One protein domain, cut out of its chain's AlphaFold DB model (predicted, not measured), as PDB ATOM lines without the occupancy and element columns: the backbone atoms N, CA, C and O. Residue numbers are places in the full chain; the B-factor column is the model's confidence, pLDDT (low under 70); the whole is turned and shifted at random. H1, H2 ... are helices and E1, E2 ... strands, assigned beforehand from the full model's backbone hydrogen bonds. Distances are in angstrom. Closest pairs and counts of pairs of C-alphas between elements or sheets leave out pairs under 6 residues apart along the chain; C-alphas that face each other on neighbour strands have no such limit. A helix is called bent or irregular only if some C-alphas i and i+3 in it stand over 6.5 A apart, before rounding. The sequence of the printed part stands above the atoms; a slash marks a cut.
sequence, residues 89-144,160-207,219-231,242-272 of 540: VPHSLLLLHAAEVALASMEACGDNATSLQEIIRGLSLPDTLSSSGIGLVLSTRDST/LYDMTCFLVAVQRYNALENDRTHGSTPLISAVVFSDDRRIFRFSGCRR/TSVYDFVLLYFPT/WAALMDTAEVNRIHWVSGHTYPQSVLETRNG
ATOM      1  N   VAL A  89     293.164 231.188 154.850       67.25
ATOM      2  CA  VAL A  89     293.175 229.764 155.193       67.25
ATOM      3  C   VAL A  89     291.753 229.216 155.052       67.25
ATOM      4  O   VAL A  89     290.898 229.477 155.900       67.25
ATOM      5  N   PRO A  90     291.452 228.489 153.962       72.56
ATOM      6  CA  PRO A  90     290.182 227.793 153.824       72.56
ATOM      7  C   PRO A  90     290.168 226.519 154.675       72.56
ATOM      8  O   PRO A  90     291.169 225.795 154.739       72.56
ATOM      9  N   HIS A  91     289.021 226.216 155.278       79.19
ATOM     10  CA  HIS A  91     288.757 225.017 156.075       79.19
ATOM     11  C   HIS A  91     287.484 224.333 155.565       79.19
ATOM     12  O   HIS A  91     286.435 224.970 155.475       79.19
ATOM     13  N   SER A  92     287.546 223.040 155.249       83.00
ATOM     14  CA  SER A  92     286.351 222.274 154.870       83.00
ATOM     15  C   SER A  92     285.483 222.036 156.097       83.00
ATOM     16  O   SER A  92     285.964 221.501 157.091       83.00
ATOM     17  N   LEU A  93     284.218 222.450 156.061       85.69
ATOM     18  CA  LEU A  93     283.369 222.404 157.251       85.69
ATOM     19  C   LEU A  93     282.850 220.996 157.528       85.69
ATOM     20  O   LEU A  93     282.235 220.390 156.654       85.69
ATOM     21  N   LEU A  94     283.026 220.522 158.760       87.44
ATOM     22  CA  LEU A  94     282.399 219.307 159.273       87.44
ATOM     23  C   LEU A  94     281.540 219.645 160.486       87.44
ATOM     24  O   LEU A  94     282.069 220.096 161.502       87.44
ATOM     25  N   LEU A  95     280.235 219.378 160.415       89.44
ATOM     26  CA  LEU A  95     279.396 219.453 161.604       89.44
ATOM     27  C   LEU A  95     279.607 218.227 162.500       89.44
ATOM     28  O   LEU A  95     279.461 217.087 162.051       89.44
ATOM     29  N   LEU A  96     279.859 218.471 163.785       90.38
ATOM     30  CA  LEU A  96     279.720 217.466 164.835       90.38
ATOM     31  C   LEU A  96     278.444 217.722 165.628       90.38
ATOM     32  O   LEU A  96     278.225 218.821 166.143       90.38
ATOM     33  N   HIS A  97     277.593 216.707 165.750       89.19
ATOM     34  CA  HIS A  97     276.386 216.809 166.562       89.19
ATOM     35  C   HIS A  97     276.727 216.845 168.057       89.19
ATOM     36  O   HIS A  97     277.730 216.284 168.487       89.19
ATOM     37  N   ALA A  98     275.855 217.437 168.881       83.75
ATOM     38  CA  ALA A  98     276.115 217.618 170.313       83.75
ATOM     39  C   ALA A  98     276.471 216.303 171.042       83.75
ATOM     40  O   ALA A  98     277.353 216.290 171.895       83.75
ATOM     41  N   ALA A  99     275.842 215.184 170.662       84.44
ATOM     42  CA  ALA A  99     276.146 213.862 171.210       84.44
ATOM     43  C   ALA A  99     277.551 213.354 170.833       84.44
ATOM     44  O   ALA A  99     278.221 212.736 171.654       84.44
ATOM     45  N   GLU A 100     278.010 213.639 169.615       88.19
ATOM     46  CA  GLU A 100     279.345 213.267 169.131       88.19
ATOM     47  C   GLU A 100     280.424 214.104 169.818       88.19
ATOM     48  O   GLU A 100     281.451 213.575 170.238       88.19
ATOM     49  N   VAL A 101     280.159 215.402 169.999       86.69
ATOM     50  CA  VAL A 101     281.053 216.298 170.740       86.69
ATOM     51  C   VAL A 101     281.150 215.869 172.204       86.69
ATOM     52  O   VAL A 101     282.249 215.802 172.751       86.69
ATOM     53  N   ALA A 102     280.026 215.512 172.829       82.88
ATOM     54  CA  ALA A 102     280.008 214.999 174.194       82.88
ATOM     55  C   ALA A 102     280.764 213.672 174.331       82.88
ATOM     56  O   ALA A 102     281.542 213.514 175.269       82.88
ATOM     57  N   LEU A 103     280.585 212.745 173.387       85.00
ATOM     58  CA  LEU A 103     281.306 211.474 173.364       85.00
ATOM     59  C   LEU A 103     282.823 211.694 173.245       85.00
ATOM     60  O   LEU A 103     283.582 211.208 174.083       85.00
ATOM     61  N   ALA A 104     283.256 212.495 172.266       85.50
ATOM     62  CA  ALA A 104     284.666 212.827 172.067       85.50
ATOM     63  C   ALA A 104     285.274 213.558 173.280       85.50
ATOM     64  O   ALA A 104     286.414 213.299 173.658       85.50
ATOM     65  N   SER A 105     284.503 214.447 173.911       81.44
ATOM     66  CA  SER A 105     284.905 215.183 175.114       81.44
ATOM     67  C   SER A 105     285.096 214.259 176.325       81.44
ATOM     68  O   SER A 105     286.137 214.321 176.981       81.44
ATOM     69  N   MET A 106     284.137 213.366 176.599       79.50
ATOM     70  CA  MET A 106     284.190 212.455 177.750       79.50
ATOM     71  C   MET A 106     285.380 211.491 177.684       79.50
ATOM     72  O   MET A 106     286.054 211.290 178.694       79.50
ATOM     73  N   GLU A 107     285.658 210.912 176.515       75.38
ATOM     74  CA  GLU A 107     286.780 209.977 176.355       75.38
ATOM     75  C   GLU A 107     288.141 210.667 176.464       75.38
ATOM     76  O   GLU A 107     289.068 210.118 177.067       75.38
ATOM     77  N   ALA A 108     288.255 211.898 175.960       69.50
ATOM     78  CA  ALA A 108     289.500 212.653 176.012       69.50
ATOM     79  C   ALA A 108     289.909 213.033 177.438       69.50
ATOM     80  O   ALA A 108     291.103 212.961 177.755       69.50
ATOM     81  N   CYS A 109     288.948 213.343 178.319       66.81
ATOM     82  CA  CYS A 109     289.227 213.533 179.746       66.81
ATOM     83  C   CYS A 109     289.748 212.242 180.429       66.81
ATOM     84  O   CYS A 109     290.331 212.322 181.507       66.81
ATOM     85  N   GLY A 110     289.529 211.064 179.827       60.97
ATOM     86  CA  GLY A 110     289.987 209.748 180.295       60.97
ATOM     87  C   GLY A 110     291.226 209.211 179.566       60.97
ATOM     88  O   GLY A 110     291.446 208.004 179.568       60.97
ATOM     89  N   ASP A 111     292.009 210.089 178.930       62.44
ATOM     90  CA  ASP A 111     293.232 209.764 178.178       62.44
ATOM     91  C   ASP A 111     293.052 208.985 176.861       62.44
ATOM     92  O   ASP A 111     294.022 208.446 176.327       62.44
ATOM     93  N   ASN A 112     291.855 208.993 176.263       67.19
ATOM     94  CA  ASN A 112     291.597 208.325 174.985       67.19
ATOM     95  C   ASN A 112     291.038 209.282 173.911       67.19
ATOM     96  O   ASN A 112     290.244 210.163 174.210       67.19
ATOM     97  N   ALA A 113     291.460 209.138 172.651       64.19
ATOM     98  CA  ALA A 113     290.995 209.958 171.519       64.19
ATOM     99  C   ALA A 113     290.293 209.136 170.419       64.19
ATOM    100  O   ALA A 113     290.015 209.658 169.336       64.19
ATOM    101  N   THR A 114     290.003 207.855 170.680       76.06
ATOM    102  CA  THR A 114     289.406 206.936 169.698       76.06
ATOM    103  C   THR A 114     288.069 207.417 169.163       76.06
ATOM    104  O   THR A 114     287.883 207.362 167.952       76.06
ATOM    105  N   SER A 115     287.179 207.965 169.996       82.00
ATOM    106  CA  SER A 115     285.864 208.411 169.519       82.00
ATOM    107  C   SER A 115     285.927 209.454 168.408       82.00
ATOM    108  O   SER A 115     285.221 209.323 167.414       82.00
ATOM    109  N   LEU A 116     286.788 210.475 168.522       87.12
ATOM    110  CA  LEU A 116     286.899 211.493 167.470       87.12
ATOM    111  C   LEU A 116     287.432 210.884 166.165       87.12
ATOM    112  O   LEU A 116     286.938 211.200 165.084       87.12
ATOM    113  N   GLN A 117     288.395 209.965 166.267       85.19
ATOM    114  CA  GLN A 117     288.924 209.247 165.111       85.19
ATOM    115  C   GLN A 117     287.871 208.336 164.464       85.19
ATOM    116  O   GLN A 117     287.795 208.277 163.240       85.19
ATOM    117  N   GLU A 118     287.060 207.632 165.252       85.06
ATOM    118  CA  GLU A 118     285.982 206.771 164.753       85.06
ATOM    119  C   GLU A 118     284.878 207.575 164.066       85.06
ATOM    120  O   GLU A 118     284.440 207.192 162.981       85.06
ATOM    121  N   ILE A 119     284.488 208.720 164.639       86.94
ATOM    122  CA  ILE A 119     283.521 209.638 164.024       86.94
ATOM    123  C   ILE A 119     284.028 210.094 162.651       86.94
ATOM    124  O   ILE A 119     283.303 209.994 161.665       86.94
ATOM    125  N   ILE A 120     285.281 210.552 162.571       85.69
ATOM    126  CA  ILE A 120     285.861 211.072 161.326       85.69
ATOM    127  C   ILE A 120     286.055 209.956 160.290       85.69
ATOM    128  O   ILE A 120     285.722 210.145 159.123       85.69
ATOM    129  N   ARG A 121     286.526 208.770 160.697       82.50
ATOM    130  CA  ARG A 121     286.668 207.601 159.805       82.50
ATOM    131  C   ARG A 121     285.339 207.041 159.316       82.50
ATOM    132  O   ARG A 121     285.299 206.409 158.266       82.50
ATOM    133  N   GLY A 122     284.265 207.239 160.077       80.19
ATOM    134  CA  GLY A 122     282.911 206.875 159.670       80.19
ATOM    135  C   GLY A 122     282.380 207.716 158.503       80.19
ATOM    136  O   GLY A 122     281.341 207.378 157.938       80.19
ATOM    137  N   LEU A 123     283.076 208.793 158.130       79.12
ATOM    138  CA  LEU A 123     282.718 209.676 157.026       79.12
ATOM    139  C   LEU A 123     283.584 209.362 155.802       79.12
ATOM    140  O   LEU A 123     284.796 209.190 155.912       79.12
ATOM    141  N   SER A 124     282.975 209.321 154.613       75.75
ATOM    142  CA  SER A 124     283.711 209.193 153.346       75.75
ATOM    143  C   SER A 124     284.320 210.538 152.948       75.75
ATOM    144  O   SER A 124     283.875 211.193 152.006       75.75
ATOM    145  N   LEU A 125     285.312 210.975 153.725       72.75
ATOM    146  CA  LEU A 125     286.068 212.188 153.446       72.75
ATOM    147  C   LEU A 125     286.945 211.982 152.202       72.75
ATOM    148  O   LEU A 125     287.500 210.898 152.026       72.75
ATOM    149  N   PRO A 126     287.087 212.994 151.334       65.81
ATOM    150  CA  PRO A 126     287.968 212.881 150.185       65.81
ATOM    151  C   PRO A 126     289.440 212.873 150.606       65.81
ATOM    152  O   PRO A 126     289.853 213.653 151.464       65.81
ATOM    153  N   ASP A 127     290.235 212.050 149.917       62.28
ATOM    154  CA  ASP A 127     291.686 211.920 150.124       62.28
ATOM    155  C   ASP A 127     292.447 213.234 149.862       62.28
ATOM    156  O   ASP A 127     293.551 213.444 150.362       62.28
ATOM    157  N   THR A 128     291.860 214.136 149.068       60.91
ATOM    158  CA  THR A 128     292.385 215.475 148.797       60.91
ATOM    159  C   THR A 128     291.319 216.527 149.084       60.91
ATOM    160  O   THR A 128     290.263 216.571 148.453       60.91
ATOM    161  N   LEU A 129     291.602 217.403 150.048       63.12
ATOM    162  CA  LEU A 129     290.799 218.596 150.293       63.12
ATOM    163  C   LEU A 129     291.382 219.772 149.506       63.12
ATOM    164  O   LEU A 129     292.594 219.970 149.482       63.12
ATOM    165  N   SER A 130     290.523 220.618 148.936       57.91
ATOM    166  CA  SER A 130     290.917 221.918 148.364       57.91
ATOM    167  C   SER A 130     291.216 222.978 149.438       57.91
ATOM    168  O   SER A 130     291.345 224.163 149.136       57.91
ATOM    169  N   SER A 131     291.281 222.564 150.705       66.38
ATOM    170  CA  SER A 131     291.417 223.402 151.891       66.38
ATOM    171  C   SER A 131     292.633 222.996 152.725       66.38
ATOM    172  O   SER A 131     293.173 221.910 152.548       66.38
ATOM    173  N   SER A 132     293.008 223.817 153.706       70.31
ATOM    174  CA  SER A 132     294.104 223.519 154.646       70.31
ATOM    175  C   SER A 132     293.862 222.293 155.541       70.31
ATOM    176  O   SER A 132     294.805 221.740 156.096       70.31
ATOM    177  N   GLY A 133     292.600 221.898 155.717       82.69
ATOM    178  CA  GLY A 133     292.161 220.799 156.572       82.69
ATOM    179  C   GLY A 133     290.664 220.903 156.868       82.69
ATOM    180  O   GLY A 133     289.942 221.641 156.188       82.69
ATOM    181  N   ILE A 134     290.201 220.186 157.889       86.12
ATOM    182  CA  ILE A 134     288.811 220.224 158.355       86.12
ATOM    183  C   ILE A 134     288.629 221.310 159.424       86.12
ATOM    184  O   ILE A 134     289.381 221.381 160.395       86.12
ATOM    185  N   GLY A 135     287.588 222.126 159.264       87.25
ATOM    186  CA  GLY A 135     287.043 222.996 160.301       87.25
ATOM    187  C   GLY A 135     285.855 222.326 160.991       87.25
ATOM    188  O   GLY A 135     284.801 222.163 160.376       87.25
ATOM    189  N   LEU A 136     286.004 221.942 162.258       90.00
ATOM    190  CA  LEU A 136     284.928 221.329 163.039       90.00
ATOM    191  C   LEU A 136     283.954 222.397 163.537       90.00
ATOM    192  O   LEU A 136     284.344 223.268 164.307       90.00
ATOM    193  N   VAL A 137     282.684 222.307 163.148       88.38
ATOM    194  CA  VAL A 137     281.599 223.152 163.662       88.38
ATOM    195  C   VAL A 137     280.841 222.369 164.727       88.38
ATOM    196  O   VAL A 137     280.279 221.307 164.450       88.38
ATOM    197  N   LEU A 138     280.849 222.869 165.962       89.19
ATOM    198  CA  LEU A 138     280.275 222.158 167.103       89.19
ATOM    199  C   LEU A 138     278.795 222.498 167.256       89.19
ATOM    200  O   LEU A 138     278.433 223.625 167.594       89.19
ATOM    201  N   SER A 139     277.931 221.509 167.024       83.25
ATOM    202  CA  SER A 139     276.492 221.699 167.144       83.25
ATOM    203  C   SER A 139     276.075 221.978 168.576       83.25
ATOM    204  O   SER A 139     276.483 221.296 169.522       83.25
ATOM    205  N   THR A 140     275.134 222.911 168.695       70.56
ATOM    206  CA  THR A 140     274.398 223.166 169.931       70.56
ATOM    207  C   THR A 140     272.976 222.620 169.950       70.56
ATOM    208  O   THR A 140     272.221 222.773 170.917       70.56
ATOM    209  N   ARG A 141     272.597 221.948 168.862       71.56
ATOM    210  CA  ARG A 141     271.299 221.311 168.672       71.56
ATOM    211  C   ARG A 141     271.461 219.798 168.808       71.56
ATOM    212  O   ARG A 141     272.313 219.204 168.144       71.56
ATOM    213  N   ASP A 142     270.603 219.178 169.616       61.75
ATOM    214  CA  ASP A 142     270.401 217.731 169.564       61.75
ATOM    215  C   ASP A 142     269.730 217.397 168.221       61.75
ATOM    216  O   ASP A 142     268.677 217.948 167.891       61.75
ATOM    217  N   SER A 143     270.348 216.535 167.412       51.28
ATOM    218  CA  SER A 143     269.947 216.271 166.020       51.28
ATOM    219  C   SER A 143     268.712 215.370 165.865       51.28
ATOM    220  O   SER A 143     268.487 214.785 164.809       51.28
ATOM    221  N   THR A 144     267.837 215.269 166.866       45.59
ATOM    222  CA  THR A 144     266.625 214.432 166.788       45.59
ATOM    223  C   THR A 144     265.478 215.146 166.063       45.59
ATOM    224  O   THR A 144     264.348 215.224 166.539       45.59
ATOM    225  N   LEU A 160     275.500 218.720 178.090       70.81
ATOM    226  CA  LEU A 160     276.642 219.556 178.441       70.81
ATOM    227  C   LEU A 160     277.923 218.813 178.072       70.81
ATOM    228  O   LEU A 160     278.059 217.638 178.409       70.81
ATOM    229  N   TYR A 161     278.867 219.497 177.439       76.56
ATOM    230  CA  TYR A 161     280.168 218.914 177.126       76.56
ATOM    231  C   TYR A 161     281.320 219.855 177.453       76.56
ATOM    232  O   TYR A 161     281.164 221.077 177.526       76.56
ATOM    233  N   ASP A 162     282.476 219.244 177.706       74.75
ATOM    234  CA  ASP A 162     283.680 219.928 178.144       74.75
ATOM    235  C   ASP A 162     284.543 220.317 176.943       74.75
ATOM    236  O   ASP A 162     285.148 219.464 176.284       74.75
ATOM    237  N   MET A 163     284.579 221.611 176.652       76.75
ATOM    238  CA  MET A 163     285.326 222.174 175.542       76.75
ATOM    239  C   MET A 163     286.834 221.996 175.734       76.75
ATOM    240  O   MET A 163     287.529 221.735 174.759       76.75
ATOM    241  N   THR A 164     287.349 222.043 176.967       74.31
ATOM    242  CA  THR A 164     288.779 221.810 177.221       74.31
ATOM    243  C   THR A 164     289.163 220.394 176.812       74.31
ATOM    244  O   THR A 164     290.103 220.205 176.039       74.31
ATOM    245  N   CYS A 165     288.407 219.392 177.270       77.88
ATOM    246  CA  CYS A 165     288.679 218.007 176.895       77.88
ATOM    247  C   CYS A 165     288.466 217.763 175.400       77.88
ATOM    248  O   CYS A 165     289.244 217.039 174.784       77.88
ATOM    249  N   PHE A 166     287.463 218.399 174.791       86.00
ATOM    250  CA  PHE A 166     287.251 218.295 173.351       86.00
ATOM    251  C   PHE A 166     288.444 218.847 172.554       86.00
ATOM    252  O   PHE A 166     288.934 218.189 171.641       86.00
ATOM    253  N   LEU A 167     288.969 220.014 172.928       83.19
ATOM    254  CA  LEU A 167     290.144 220.595 172.280       83.19
ATOM    255  C   LEU A 167     291.400 219.718 172.449       83.19
ATOM    256  O   LEU A 167     292.185 219.582 171.511       83.19
ATOM    257  N   VAL A 168     291.560 219.053 173.599       81.44
ATOM    258  CA  VAL A 168     292.606 218.030 173.805       81.44
ATOM    259  C   VAL A 168     292.396 216.818 172.888       81.44
ATOM    260  O   VAL A 168     293.367 216.279 172.353       81.44
ATOM    261  N   ALA A 169     291.148 216.397 172.663       86.38
ATOM    262  CA  ALA A 169     290.824 215.326 171.719       86.38
ATOM    263  C   ALA A 169     291.302 215.670 170.299       86.38
ATOM    264  O   ALA A 169     291.907 214.831 169.633       86.38
ATOM    265  N   VAL A 170     291.090 216.919 169.869       87.50
ATOM    266  CA  VAL A 170     291.532 217.425 168.561       87.50
ATOM    267  C   VAL A 170     293.058 217.406 168.437       87.50
ATOM    268  O   VAL A 170     293.571 216.882 167.451       87.50
ATOM    269  N   GLN A 171     293.796 217.892 169.443       84.19
ATOM    270  CA  GLN A 171     295.269 217.829 169.435       84.19
ATOM    271  C   GLN A 171     295.781 216.396 169.304       84.19
ATOM    272  O   GLN A 171     296.684 216.119 168.516       84.19
ATOM    273  N   ARG A 172     295.194 215.469 170.069       84.44
ATOM    274  CA  ARG A 172     295.573 214.053 170.028       84.44
ATOM    275  C   ARG A 172     295.258 213.421 168.677       84.44
ATOM    276  O   ARG A 172     296.080 212.664 168.175       84.44
ATOM    277  N   TYR A 173     294.110 213.745 168.080       87.50
ATOM    278  CA  TYR A 173     293.777 213.315 166.721       87.50
ATOM    279  C   TYR A 173     294.833 213.801 165.715       87.50
ATOM    280  O   TYR A 173     295.390 212.982 164.987       87.50
ATOM    281  N   ASN A 174     295.172 215.094 165.726       86.56
ATOM    282  CA  ASN A 174     296.174 215.655 164.815       86.56
ATOM    283  C   ASN A 174     297.560 215.019 165.014       86.56
ATOM    284  O   ASN A 174     298.230 214.701 164.035       86.56
ATOM    285  N   ALA A 175     297.976 214.782 166.263       84.06
ATOM    286  CA  ALA A 175     299.233 214.095 166.562       84.06
ATOM    287  C   ALA A 175     299.254 212.661 165.999       84.06
ATOM    288  O   ALA A 175     300.215 212.270 165.340       84.06
ATOM    289  N   LEU A 176     298.169 211.902 166.190       83.06
ATOM    290  CA  LEU A 176     298.050 210.530 165.687       83.06
ATOM    291  C   LEU A 176     298.066 210.446 164.159       83.06
ATOM    292  O   LEU A 176     298.616 209.492 163.611       83.06
ATOM    293  N   GLU A 177     297.444 211.402 163.468       81.50
ATOM    294  CA  GLU A 177     297.448 211.423 162.001       81.50
ATOM    295  C   GLU A 177     298.788 211.913 161.431       81.50
ATOM    296  O   GLU A 177     299.220 211.396 160.402       81.50
ATOM    297  N   ASN A 178     299.501 212.808 162.124       78.12
ATOM    298  CA  ASN A 178     300.861 213.215 161.748       78.12
ATOM    299  C   ASN A 178     301.895 212.082 161.890       78.12
ATOM    300  O   ASN A 178     302.824 212.001 161.088       78.12
ATOM    301  N   ASP A 179     301.735 211.192 162.875       73.06
ATOM    302  CA  ASP A 179     302.645 210.057 163.102       73.06
ATOM    303  C   ASP A 179     302.477 208.921 162.074       73.06
ATOM    304  O   ASP A 179     303.344 208.048 161.939       73.06
ATOM    305  N   ARG A 180     301.371 208.897 161.323       70.31
ATOM    306  CA  ARG A 180     301.144 207.885 160.289       70.31
ATOM    307  C   ARG A 180     301.822 208.292 158.988       70.31
ATOM    308  O   ARG A 180     301.431 209.240 158.322       70.31
ATOM    309  N   THR A 181     302.773 207.471 158.550       51.34
ATOM    310  CA  THR A 181     303.523 207.616 157.288       51.34
ATOM    311  C   THR A 181     302.667 207.608 156.010       51.34
ATOM    312  O   THR A 181     303.179 207.923 154.937       51.34
ATOM    313  N   HIS A 182     301.367 207.314 156.111       49.41
ATOM    314  CA  HIS A 182     300.378 207.479 155.047       49.41
ATOM    315  C   HIS A 182     299.108 208.123 155.625       49.41
ATOM    316  O   HIS A 182     298.230 207.431 156.142       49.41
ATOM    317  N   GLY A 183     299.035 209.457 155.565       55.38
ATOM    318  CA  GLY A 183     297.884 210.254 155.994       55.38
ATOM    319  C   GLY A 183     296.636 209.930 155.173       55.38
ATOM    320  O   GLY A 183     296.458 210.452 154.078       55.38
ATOM    321  N   SER A 184     295.795 209.038 155.698       63.84
ATOM    322  CA  SER A 184     294.532 208.632 155.059       63.84
ATOM    323  C   SER A 184     293.356 209.542 155.411       63.84
ATOM    324  O   SER A 184     292.333 209.503 154.740       63.84
ATOM    325  N   THR A 185     293.491 210.370 156.449       71.94
ATOM    326  CA  THR A 185     292.446 211.299 156.884       71.94
ATOM    327  C   THR A 185     293.013 212.704 157.074       71.94
ATOM    328  O   THR A 185     294.120 212.850 157.596       71.94
ATOM    329  N   PRO A 186     292.278 213.750 156.665       80.62
ATOM    330  CA  PRO A 186     292.734 215.132 156.769       80.62
ATOM    331  C   PRO A 186     292.870 215.602 158.226       80.62
ATOM    332  O   PRO A 186     292.122 215.179 159.115       80.62
ATOM    333  N   LEU A 187     293.817 216.519 158.455       86.88
ATOM    334  CA  LEU A 187     294.033 217.175 159.747       86.88
ATOM    335  C   LEU A 187     292.893 218.143 160.079       86.88
ATOM    336  O   LEU A 187     292.286 218.746 159.188       86.88
ATOM    337  N   ILE A 188     292.643 218.338 161.371       87.69
ATOM    338  CA  ILE A 188     291.733 219.374 161.860       87.69
ATOM    339  C   ILE A 188     292.514 220.685 161.938       87.69
ATOM    340  O   ILE A 188     293.458 220.806 162.716       87.69
ATOM    341  N   SER A 189     292.115 221.669 161.134       82.94
ATOM    342  CA  SER A 189     292.779 222.972 161.041       82.94
ATOM    343  C   SER A 189     291.995 224.111 161.700       82.94
ATOM    344  O   SER A 189     292.564 225.179 161.934       82.94
ATOM    345  N   ALA A 190     290.721 223.892 162.048       82.69
ATOM    346  CA  ALA A 190     289.941 224.832 162.850       82.69
ATOM    347  C   ALA A 190     288.885 224.144 163.733       82.69
ATOM    348  O   ALA A 190     288.343 223.098 163.376       82.69
ATOM    349  N   VAL A 191     288.541 224.773 164.857       84.25
ATOM    350  CA  VAL A 191     287.385 224.434 165.699       84.25
ATOM    351  C   VAL A 191     286.523 225.677 165.881       84.25
ATOM    352  O   VAL A 191     287.008 226.738 166.278       84.25
ATOM    353  N   VAL A 192     285.234 225.536 165.591       84.00
ATOM    354  CA  VAL A 192     284.266 226.625 165.508       84.00
ATOM    355  C   VAL A 192     283.098 226.355 166.445       84.00
ATOM    356  O   VAL A 192     282.444 225.314 166.360       84.00
ATOM    357  N   PHE A 193     282.834 227.292 167.352       81.81
ATOM    358  CA  PHE A 193     281.841 227.123 168.413       81.81
ATOM    359  C   PHE A 193     281.121 228.436 168.747       81.81
ATOM    360  O   PHE A 193     281.547 229.525 168.361       81.81
ATOM    361  N   SER A 194     280.009 228.337 169.474       76.19
ATOM    362  CA  SER A 194     279.170 229.470 169.883       76.19
ATOM    363  C   SER A 194     278.579 229.223 171.266       76.19
ATOM    364  O   SER A 194     278.447 228.080 171.671       76.19
ATOM    365  N   ASP A 195     278.193 230.260 172.002       68.56
ATOM    366  CA  ASP A 195     277.562 230.133 173.321       68.56
ATOM    367  C   ASP A 195     276.020 230.145 173.290       68.56
ATOM    368  O   ASP A 195     275.394 230.221 174.350       68.56
ATOM    369  N   ASP A 196     275.404 230.022 172.105       67.88
ATOM    370  CA  ASP A 196     273.969 230.248 171.835       67.88
ATOM    371  C   ASP A 196     272.978 229.579 172.803       67.88
ATOM    372  O   ASP A 196     271.884 230.091 173.058       67.88
ATOM    373  N   ARG A 197     273.355 228.429 173.360       65.56
ATOM    374  CA  ARG A 197     272.550 227.625 174.287       65.56
ATOM    375  C   ARG A 197     273.271 227.311 175.592       65.56
ATOM    376  O   ARG A 197     272.768 226.511 176.377       65.56
ATOM    377  N   ARG A 198     274.430 227.937 175.838       65.56
ATOM    378  CA  ARG A 198     275.264 227.746 177.042       65.56
ATOM    379  C   ARG A 198     275.553 226.274 177.359       65.56
ATOM    380  O   ARG A 198     275.548 225.868 178.519       65.56
ATOM    381  N   ILE A 199     275.764 225.463 176.325       64.88
ATOM    382  CA  ILE A 199     275.942 224.012 176.481       64.88
ATOM    383  C   ILE A 199     277.398 223.588 176.713       64.88
ATOM    384  O   ILE A 199     277.666 222.443 177.068       64.88
ATOM    385  N   PHE A 200     278.335 224.510 176.521       67.69
ATOM    386  CA  PHE A 200     279.759 224.268 176.692       67.69
ATOM    387  C   PHE A 200     280.159 224.626 178.116       67.69
ATOM    388  O   PHE A 200     279.735 225.649 178.661       67.69
ATOM    389  N   ARG A 201     281.018 223.803 178.701       66.38
ATOM    390  CA  ARG A 201     281.806 224.152 179.883       66.38
ATOM    391  C   ARG A 201     283.266 224.007 179.511       66.38
ATOM    392  O   ARG A 201     283.596 223.146 178.710       66.38
ATOM    393  N   PHE A 202     284.138 224.811 180.087       61.06
ATOM    394  CA  PHE A 202     285.559 224.500 180.058       61.06
ATOM    395  C   PHE A 202     285.901 224.023 181.459       61.06
ATOM    396  O   PHE A 202     285.760 224.789 182.414       61.06
ATOM    397  N   SER A 203     286.304 222.766 181.627       55.38
ATOM    398  CA  SER A 203     287.017 222.441 182.857       55.38
ATOM    399  C   SER A 203     288.399 223.064 182.764       55.38
ATOM    400  O   SER A 203     289.104 222.923 181.765       55.38
ATOM    401  N   GLY A 204     288.838 223.744 183.819       47.44
ATOM    402  CA  GLY A 204     290.273 223.806 184.057       47.44
ATOM    403  C   GLY A 204     290.710 222.364 184.278       47.44
ATOM    404  O   GLY A 204     290.311 221.792 185.293       47.44
ATOM    405  N   CYS A 205     291.408 221.749 183.315       36.72
ATOM    406  CA  CYS A 205     291.914 220.379 183.423       36.72
ATOM    407  C   CYS A 205     292.586 220.205 184.790       36.72
ATOM    408  O   CYS A 205     293.689 220.688 185.037       36.72
ATOM    409  N   ARG A 206     291.874 219.562 185.716       40.16
ATOM    410  CA  ARG A 206     292.320 219.345 187.088       40.16
ATOM    411  C   ARG A 206     293.316 218.197 187.084       40.16
ATOM    412  O   ARG A 206     292.931 217.047 187.273       40.16
ATOM    413  N   ARG A 207     294.602 218.512 186.959       34.38
ATOM    414  CA  ARG A 207     295.639 217.681 187.572       34.38
ATOM    415  C   ARG A 207     295.840 218.167 189.000       34.38
ATOM    416  O   ARG A 207     296.171 219.325 189.246       34.38
ATOM    417  N   THR A 219     300.240 232.133 174.027       35.47
ATOM    418  CA  THR A 219     300.127 231.462 172.737       35.47
ATOM    419  C   THR A 219     298.901 230.561 172.804       35.47
ATOM    420  O   THR A 219     298.547 230.039 173.864       35.47
ATOM    421  N   SER A 220     298.196 230.399 171.683       44.97
ATOM    422  CA  SER A 220     297.240 229.296 171.592       44.97
ATOM    423  C   SER A 220     298.027 228.016 171.874       44.97
ATOM    424  O   SER A 220     298.968 227.711 171.148       44.97
ATOM    425  N   VAL A 221     297.662 227.279 172.928       53.75
ATOM    426  CA  VAL A 221     298.247 225.954 173.223       53.75
ATOM    427  C   VAL A 221     297.959 224.974 172.073       53.75
ATOM    428  O   VAL A 221     298.603 223.938 171.950       53.75
ATOM    429  N   TYR A 222     296.992 225.321 171.220       65.88
ATOM    430  CA  TYR A 222     296.545 224.571 170.061       65.88
ATOM    431  C   TYR A 222     297.236 225.050 168.782       65.88
ATOM    432  O   TYR A 222     297.322 226.251 168.524       65.88
ATOM    433  N   ASP A 223     297.649 224.090 167.961       68.75
ATOM    434  CA  ASP A 223     298.243 224.249 166.630       68.75
ATOM    435  C   ASP A 223     297.194 224.459 165.516       68.75
ATOM    436  O   ASP A 223     297.527 224.493 164.333       68.75
ATOM    437  N   PHE A 224     295.925 224.636 165.890       74.00
ATOM    438  CA  PHE A 224     294.791 224.881 164.999       74.00
ATOM    439  C   PHE A 224     294.009 226.140 165.404       74.00
ATOM    440  O   PHE A 224     294.112 226.635 166.527       74.00
ATOM    441  N   VAL A 225     293.207 226.671 164.475       74.56
ATOM    442  CA  VAL A 225     292.458 227.923 164.668       74.56
ATOM    443  C   VAL A 225     291.236 227.699 165.563       74.56
ATOM    444  O   VAL A 225     290.445 226.790 165.327       74.56
ATOM    445  N   LEU A 226     291.030 228.565 166.556       71.56
ATOM    446  CA  LEU A 226     289.801 228.611 167.353       71.56
ATOM    447  C   LEU A 226     288.938 229.796 166.925       71.56
ATOM    448  O   LEU A 226     289.397 230.936 166.941       71.56
ATOM    449  N   LEU A 227     287.680 229.533 166.572       73.12
ATOM    450  CA  LEU A 227     286.720 230.556 166.161       73.12
ATOM    451  C   LEU A 227     285.488 230.518 167.058       73.12
ATOM    452  O   LEU A 227     284.815 229.494 167.173       73.12
ATOM    453  N   TYR A 228     285.170 231.664 167.650       72.62
ATOM    454  CA  TYR A 228     283.997 231.831 168.495       72.62
ATOM    455  C   TYR A 228     283.004 232.798 167.865       72.62
ATOM    456  O   TYR A 228     283.361 233.915 167.487       72.62
ATOM    457  N   PHE A 229     281.750 232.365 167.783       70.00
ATOM    458  CA  PHE A 229     280.635 233.154 167.278       70.00
ATOM    459  C   PHE A 229     279.757 233.599 168.454       70.00
ATOM    460  O   PHE A 229     278.966 232.789 168.950       70.00
ATOM    461  N   PRO A 230     279.869 234.857 168.921       61.59
ATOM    462  CA  PRO A 230     279.083 235.333 170.050       61.59
ATOM    463  C   PRO A 230     277.609 235.438 169.667       61.59
ATOM    464  O   PRO A 230     277.253 236.042 168.649       61.59
ATOM    465  N   THR A 231     276.724 234.912 170.511       61.91
ATOM    466  CA  THR A 231     275.295 235.165 170.343       61.91
ATOM    467  C   THR A 231     274.885 236.452 171.031       61.91
ATOM    468  O   THR A 231     274.601 236.512 172.225       61.91
ATOM    469  N   TRP A 242     275.952 232.339 162.810       75.12
ATOM    470  CA  TRP A 242     276.049 231.010 163.413       75.12
ATOM    471  C   TRP A 242     275.055 229.980 162.845       75.12
ATOM    472  O   TRP A 242     275.450 228.856 162.548       75.12
ATOM    473  N   ALA A 243     273.775 230.330 162.667       74.81
ATOM    474  CA  ALA A 243     272.773 229.410 162.127       74.81
ATOM    475  C   ALA A 243     273.070 229.045 160.664       74.81
ATOM    476  O   ALA A 243     273.043 227.868 160.316       74.81
ATOM    477  N   ALA A 244     273.446 230.032 159.847       74.31
ATOM    478  CA  ALA A 244     273.864 229.804 158.466       74.31
ATOM    479  C   ALA A 244     275.118 228.918 158.381       74.31
ATOM    480  O   ALA A 244     275.177 228.007 157.556       74.31
ATOM    481  N   LEU A 245     276.101 229.130 159.265       77.62
ATOM    482  CA  LEU A 245     277.300 228.291 159.345       77.62
ATOM    483  C   LEU A 245     276.959 226.840 159.720       77.62
ATOM    484  O   LEU A 245     277.480 225.907 159.112       77.62
ATOM    485  N   MET A 246     276.074 226.661 160.700       81.75
ATOM    486  CA  MET A 246     275.582 225.355 161.142       81.75
ATOM    487  C   MET A 246     274.880 224.594 160.013       81.75
ATOM    488  O   MET A 246     275.197 223.430 159.773       81.75
ATOM    489  N   ASP A 247     273.960 225.251 159.302       78.94
ATOM    490  CA  ASP A 247     273.223 224.647 158.189       78.94
ATOM    491  C   ASP A 247     274.173 224.297 157.027       78.94
ATOM    492  O   ASP A 247     274.074 223.226 156.431       78.94
ATOM    493  N   THR A 248     275.168 225.148 156.767       80.06
ATOM    494  CA  THR A 248     276.214 224.915 155.760       80.06
ATOM    495  C   THR A 248     277.096 223.706 156.105       80.06
ATOM    496  O   THR A 248     277.375 222.866 155.247       80.06
ATOM    497  N   ALA A 249     277.520 223.575 157.365       84.12
ATOM    498  CA  ALA A 249     278.316 222.437 157.825       84.12
ATOM    499  C   ALA A 249     277.519 221.117 157.808       84.12
ATOM    500  O   ALA A 249     278.087 220.056 157.541       84.12
ATOM    501  N   GLU A 250     276.209 221.179 158.062       84.62
ATOM    502  CA  GLU A 250     275.315 220.019 157.983       84.62
ATOM    503  C   GLU A 250     275.179 219.498 156.547       84.62
ATOM    504  O   GLU A 250     275.226 218.288 156.321       84.62
ATOM    505  N   VAL A 251     275.073 220.396 155.561       81.44
ATOM    506  CA  VAL A 251     275.034 220.015 154.141       81.44
ATOM    507  C   VAL A 251     276.276 219.200 153.769       81.44
ATOM    508  O   VAL A 251     276.140 218.092 153.246       81.44
ATOM    509  N   ASN A 252     277.477 219.679 154.111       80.50
ATOM    510  CA  ASN A 252     278.718 218.935 153.861       80.50
ATOM    511  C   ASN A 252     278.693 217.541 154.491       80.50
ATOM    512  O   ASN A 252     279.035 216.552 153.841       80.50
ATOM    513  N   ARG A 253     278.249 217.455 155.749       85.00
ATOM    514  CA  ARG A 253     278.156 216.186 156.471       85.00
ATOM    515  C   ARG A 253     277.241 215.190 155.751       85.00
ATOM    516  O   ARG A 253     277.642 214.047 155.551       85.00
ATOM    517  N   ILE A 254     276.044 215.610 155.332       83.25
ATOM    518  CA  ILE A 254     275.090 214.759 154.595       83.25
ATOM    519  C   ILE A 254     275.719 214.223 153.303       83.25
ATOM    520  O   ILE A 254     275.583 213.035 152.985       83.25
ATOM    521  N   HIS A 255     276.434 215.078 152.572       79.88
ATOM    522  CA  HIS A 255     277.110 214.697 151.335       79.88
ATOM    523  C   HIS A 255     278.229 213.676 151.573       79.88
ATOM    524  O   HIS A 255     278.266 212.659 150.877       79.88
ATOM    525  N   TRP A 256     279.070 213.871 152.591       81.50
ATOM    526  CA  TRP A 256     280.152 212.937 152.925       81.50
ATOM    527  C   TRP A 256     279.655 211.594 153.458       81.50
ATOM    528  O   TRP A 256     280.199 210.558 153.090       81.50
ATOM    529  N   VAL A 257     278.587 211.570 154.263       83.00
ATOM    530  CA  VAL A 257     277.929 210.307 154.662       83.00
ATOM    531  C   VAL A 257     277.405 209.556 153.434       83.00
ATOM    532  O   VAL A 257     277.433 208.330 153.386       83.00
ATOM    533  N   SER A 258     276.957 210.294 152.420       81.69
ATOM    534  CA  SER A 258     276.436 209.739 151.169       81.69
ATOM    535  C   SER A 258     277.531 209.416 150.139       81.69
ATOM    536  O   SER A 258     277.201 209.132 148.990       81.69
ATOM    537  N   GLY A 259     278.817 209.509 150.500       77.88
ATOM    538  CA  GLY A 259     279.945 209.208 149.610       77.88
ATOM    539  C   GLY A 259     280.221 210.252 148.520       77.88
ATOM    540  O   GLY A 259     280.939 209.957 147.566       77.88
ATOM    541  N   HIS A 260     279.652 211.457 148.619       73.06
ATOM    542  CA  HIS A 260     279.895 212.531 147.653       73.06
ATOM    543  C   HIS A 260     281.169 213.293 148.017       73.06
ATOM    544  O   HIS A 260     281.353 213.695 149.162       73.06
ATOM    545  N   THR A 261     282.023 213.546 147.028       64.62
ATOM    546  CA  THR A 261     283.305 214.238 147.224       64.62
ATOM    547  C   THR A 261     283.234 215.748 146.952       64.62
ATOM    548  O   THR A 261     284.057 216.485 147.490       64.62
ATOM    549  N   TYR A 262     282.234 216.223 146.193       60.72
ATOM    550  CA  TYR A 262     281.994 217.630 145.824       60.72
ATOM    551  C   TYR A 262     280.489 217.907 145.609       60.72
ATOM    552  O   TYR A 262     279.775 216.972 145.228       60.72
ATOM    553  N   PRO A 263     279.996 219.157 145.765       51.00
ATOM    554  CA  PRO A 263     280.690 220.373 146.217       51.00
ATOM    555  C   PRO A 263     280.843 220.449 147.745       51.00
ATOM    556  O   PRO A 263     280.067 219.855 148.488       51.00
ATOM    557  N   GLN A 264     281.848 221.197 148.207       63.75
ATOM    558  CA  GLN A 264     282.139 221.399 149.626       63.75
ATOM    559  C   GLN A 264     282.005 222.873 149.970       63.75
ATOM    560  O   GLN A 264     282.647 223.725 149.355       63.75
ATOM    561  N   SER A 265     281.194 223.169 150.975       69.12
ATOM    562  CA  SER A 265     281.181 224.496 151.566       69.12
ATOM    563  C   SER A 265     282.399 224.654 152.469       69.12
ATOM    564  O   SER A 265     282.682 223.801 153.314       69.12
ATOM    565  N   VAL A 266     283.133 225.742 152.295       71.81
ATOM    566  CA  VAL A 266     284.336 226.026 153.077       71.81
ATOM    567  C   VAL A 266     284.118 227.244 153.956       71.81
ATOM    568  O   VAL A 266     283.382 228.166 153.611       71.81
ATOM    569  N   LEU A 267     284.799 227.251 155.093       70.94
ATOM    570  CA  LEU A 267     284.989 228.435 155.905       70.94
ATOM    571  C   LEU A 267     286.336 229.046 155.551       70.94
ATOM    572  O   LEU A 267     287.380 228.448 155.800       70.94
ATOM    573  N   GLU A 268     286.311 230.239 154.975       69.81
ATOM    574  CA  GLU A 268     287.521 231.004 154.716       69.81
ATOM    575  C   GLU A 268     287.847 231.876 155.929       69.81
ATOM    576  O   GLU A 268     287.104 232.801 156.258       69.81
ATOM    577  N   THR A 269     288.971 231.601 156.593       64.31
ATOM    578  CA  THR A 269     289.496 232.504 157.617       64.31
ATOM    579  C   THR A 269     290.531 233.430 156.998       64.31
ATOM    580  O   THR A 269     291.427 233.009 156.266       64.31
ATOM    581  N   ARG A 270     290.406 234.726 157.288       61.62
ATOM    582  CA  ARG A 270     291.421 235.722 156.944       61.62
ATOM    583  C   ARG A 270     292.005 236.259 158.229       61.62
ATOM    584  O   ARG A 270     291.346 237.022 158.933       61.62
ATOM    585  N   ASN A 271     293.241 235.868 158.523       55.72
ATOM    586  CA  ASN A 271     293.996 236.490 159.597       55.72
ATOM    587  C   ASN A 271     294.986 237.489 158.990       55.72
ATOM    588  O   ASN A 271     295.818 237.136 158.154       55.72
ATOM    589  N   GLY A 272     294.868 238.756 159.391       50.94
ATOM    590  CA  GLY A 272     295.802 239.810 158.992       50.94
ATOM    591  C   GLY A 272     297.174 239.689 159.662       50.94
ATOM    592  O   GLY A 272     298.076 240.449 159.323       50.94
TER     593      GLY A 272
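AT A GLANCE: This is residues 89 to 144, 160 to 207, 219 to 231 and 242 to 272 of the 540 residues of an uncharacterized protein of Trypanosoma rangeli SC58 (UniProt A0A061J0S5). A curled, strongly twisted sheet of five strands has helices on both faces, with H4 slanting over one face and H3 running along E3 on the other. H1 and H2 pack on H3, and these three helices form a triangle of crossed helices, while E5 makes one edge of the sheet. The printed part has 148 residues, with four named helices and five named strands in the order E1 H1 H2 E2 H3 E3 E4 H4 E5. The sheet is mixed, in the order E4 E3 E2 E1 E5, and the class is mixed, helices and strands. The whole is compact, with a radius of gyration of the C-alphas of 14.5 A and spans of 42 by 38 by 38 A.

IN THESE COORDINATES: E1, residues 89 to 96, begins at C-alpha 89 (293.175, 229.764, 155.193) and is 20.6 A long. H1 is residues 98 to 108, 15.4 A, and H2 residues 114 to 121. E2 is residues 134 to 138. H3, residues 163 to 178, is 22.6 A long and begins at C-alpha 163 (285.326, 222.174, 175.542). E3 is residues 188 to 194, 18.0 A, and E4 residues 225 to 229. H4, residues 242 to 257, is 22.6 A long. E5, residues 266 to 271, ends at C-alpha 271 (293.996, 236.490, 159.597).

HOW THE PARTS SIT: The sheet is a folded sheet, bent back on itself into two leaves, E4 E3 and E1 E5, that face each other with E2 as the hinge. E1 is antiparallel to E5, with N 91 and O 267 2.8 A apart. E2 is parallel to E1, with N 137 and O 94 at 2.8 A, and E1, H1, H2 and E2 form a strand-helix-strand unit, two parallel neighbour strands with helices between, whose crossover is right-handed. E3 is parallel to E2, with N 192 and O 136 at 2.8 A, and E4 to E3, with N 227 and O 191 at 2.9 A. H4 is on the sheet at a height of 7.2 A; its closest C-alphas to E1 are Ala 249 and Leu 95, 4.9 A apart. H3 is on the opposite face, at a height of 9.7 A, over E3 and along the strands, at 7 degrees on the local plane. H1 touches H3, Ser 105 and Phe 166 having the closest C-alphas at 4.3 A. In the four helices every O i to N i+4 pair is within hydrogen-bond range.

THE WHOLE: The C-alphas farthest apart, those of Arg 207 and Pro 263, are 44.1 A apart. Residues 145 to 159, 208 to 218 and 232 to 241 are not printed, with C-alpha gaps of 16.2 A, 20.7 A and 8.1 A. H2 to E2 is a long link. The mean pLDDT of the printed part is 73.5; 50 residues are under 70, among them 195 to 207 and 268 to 272.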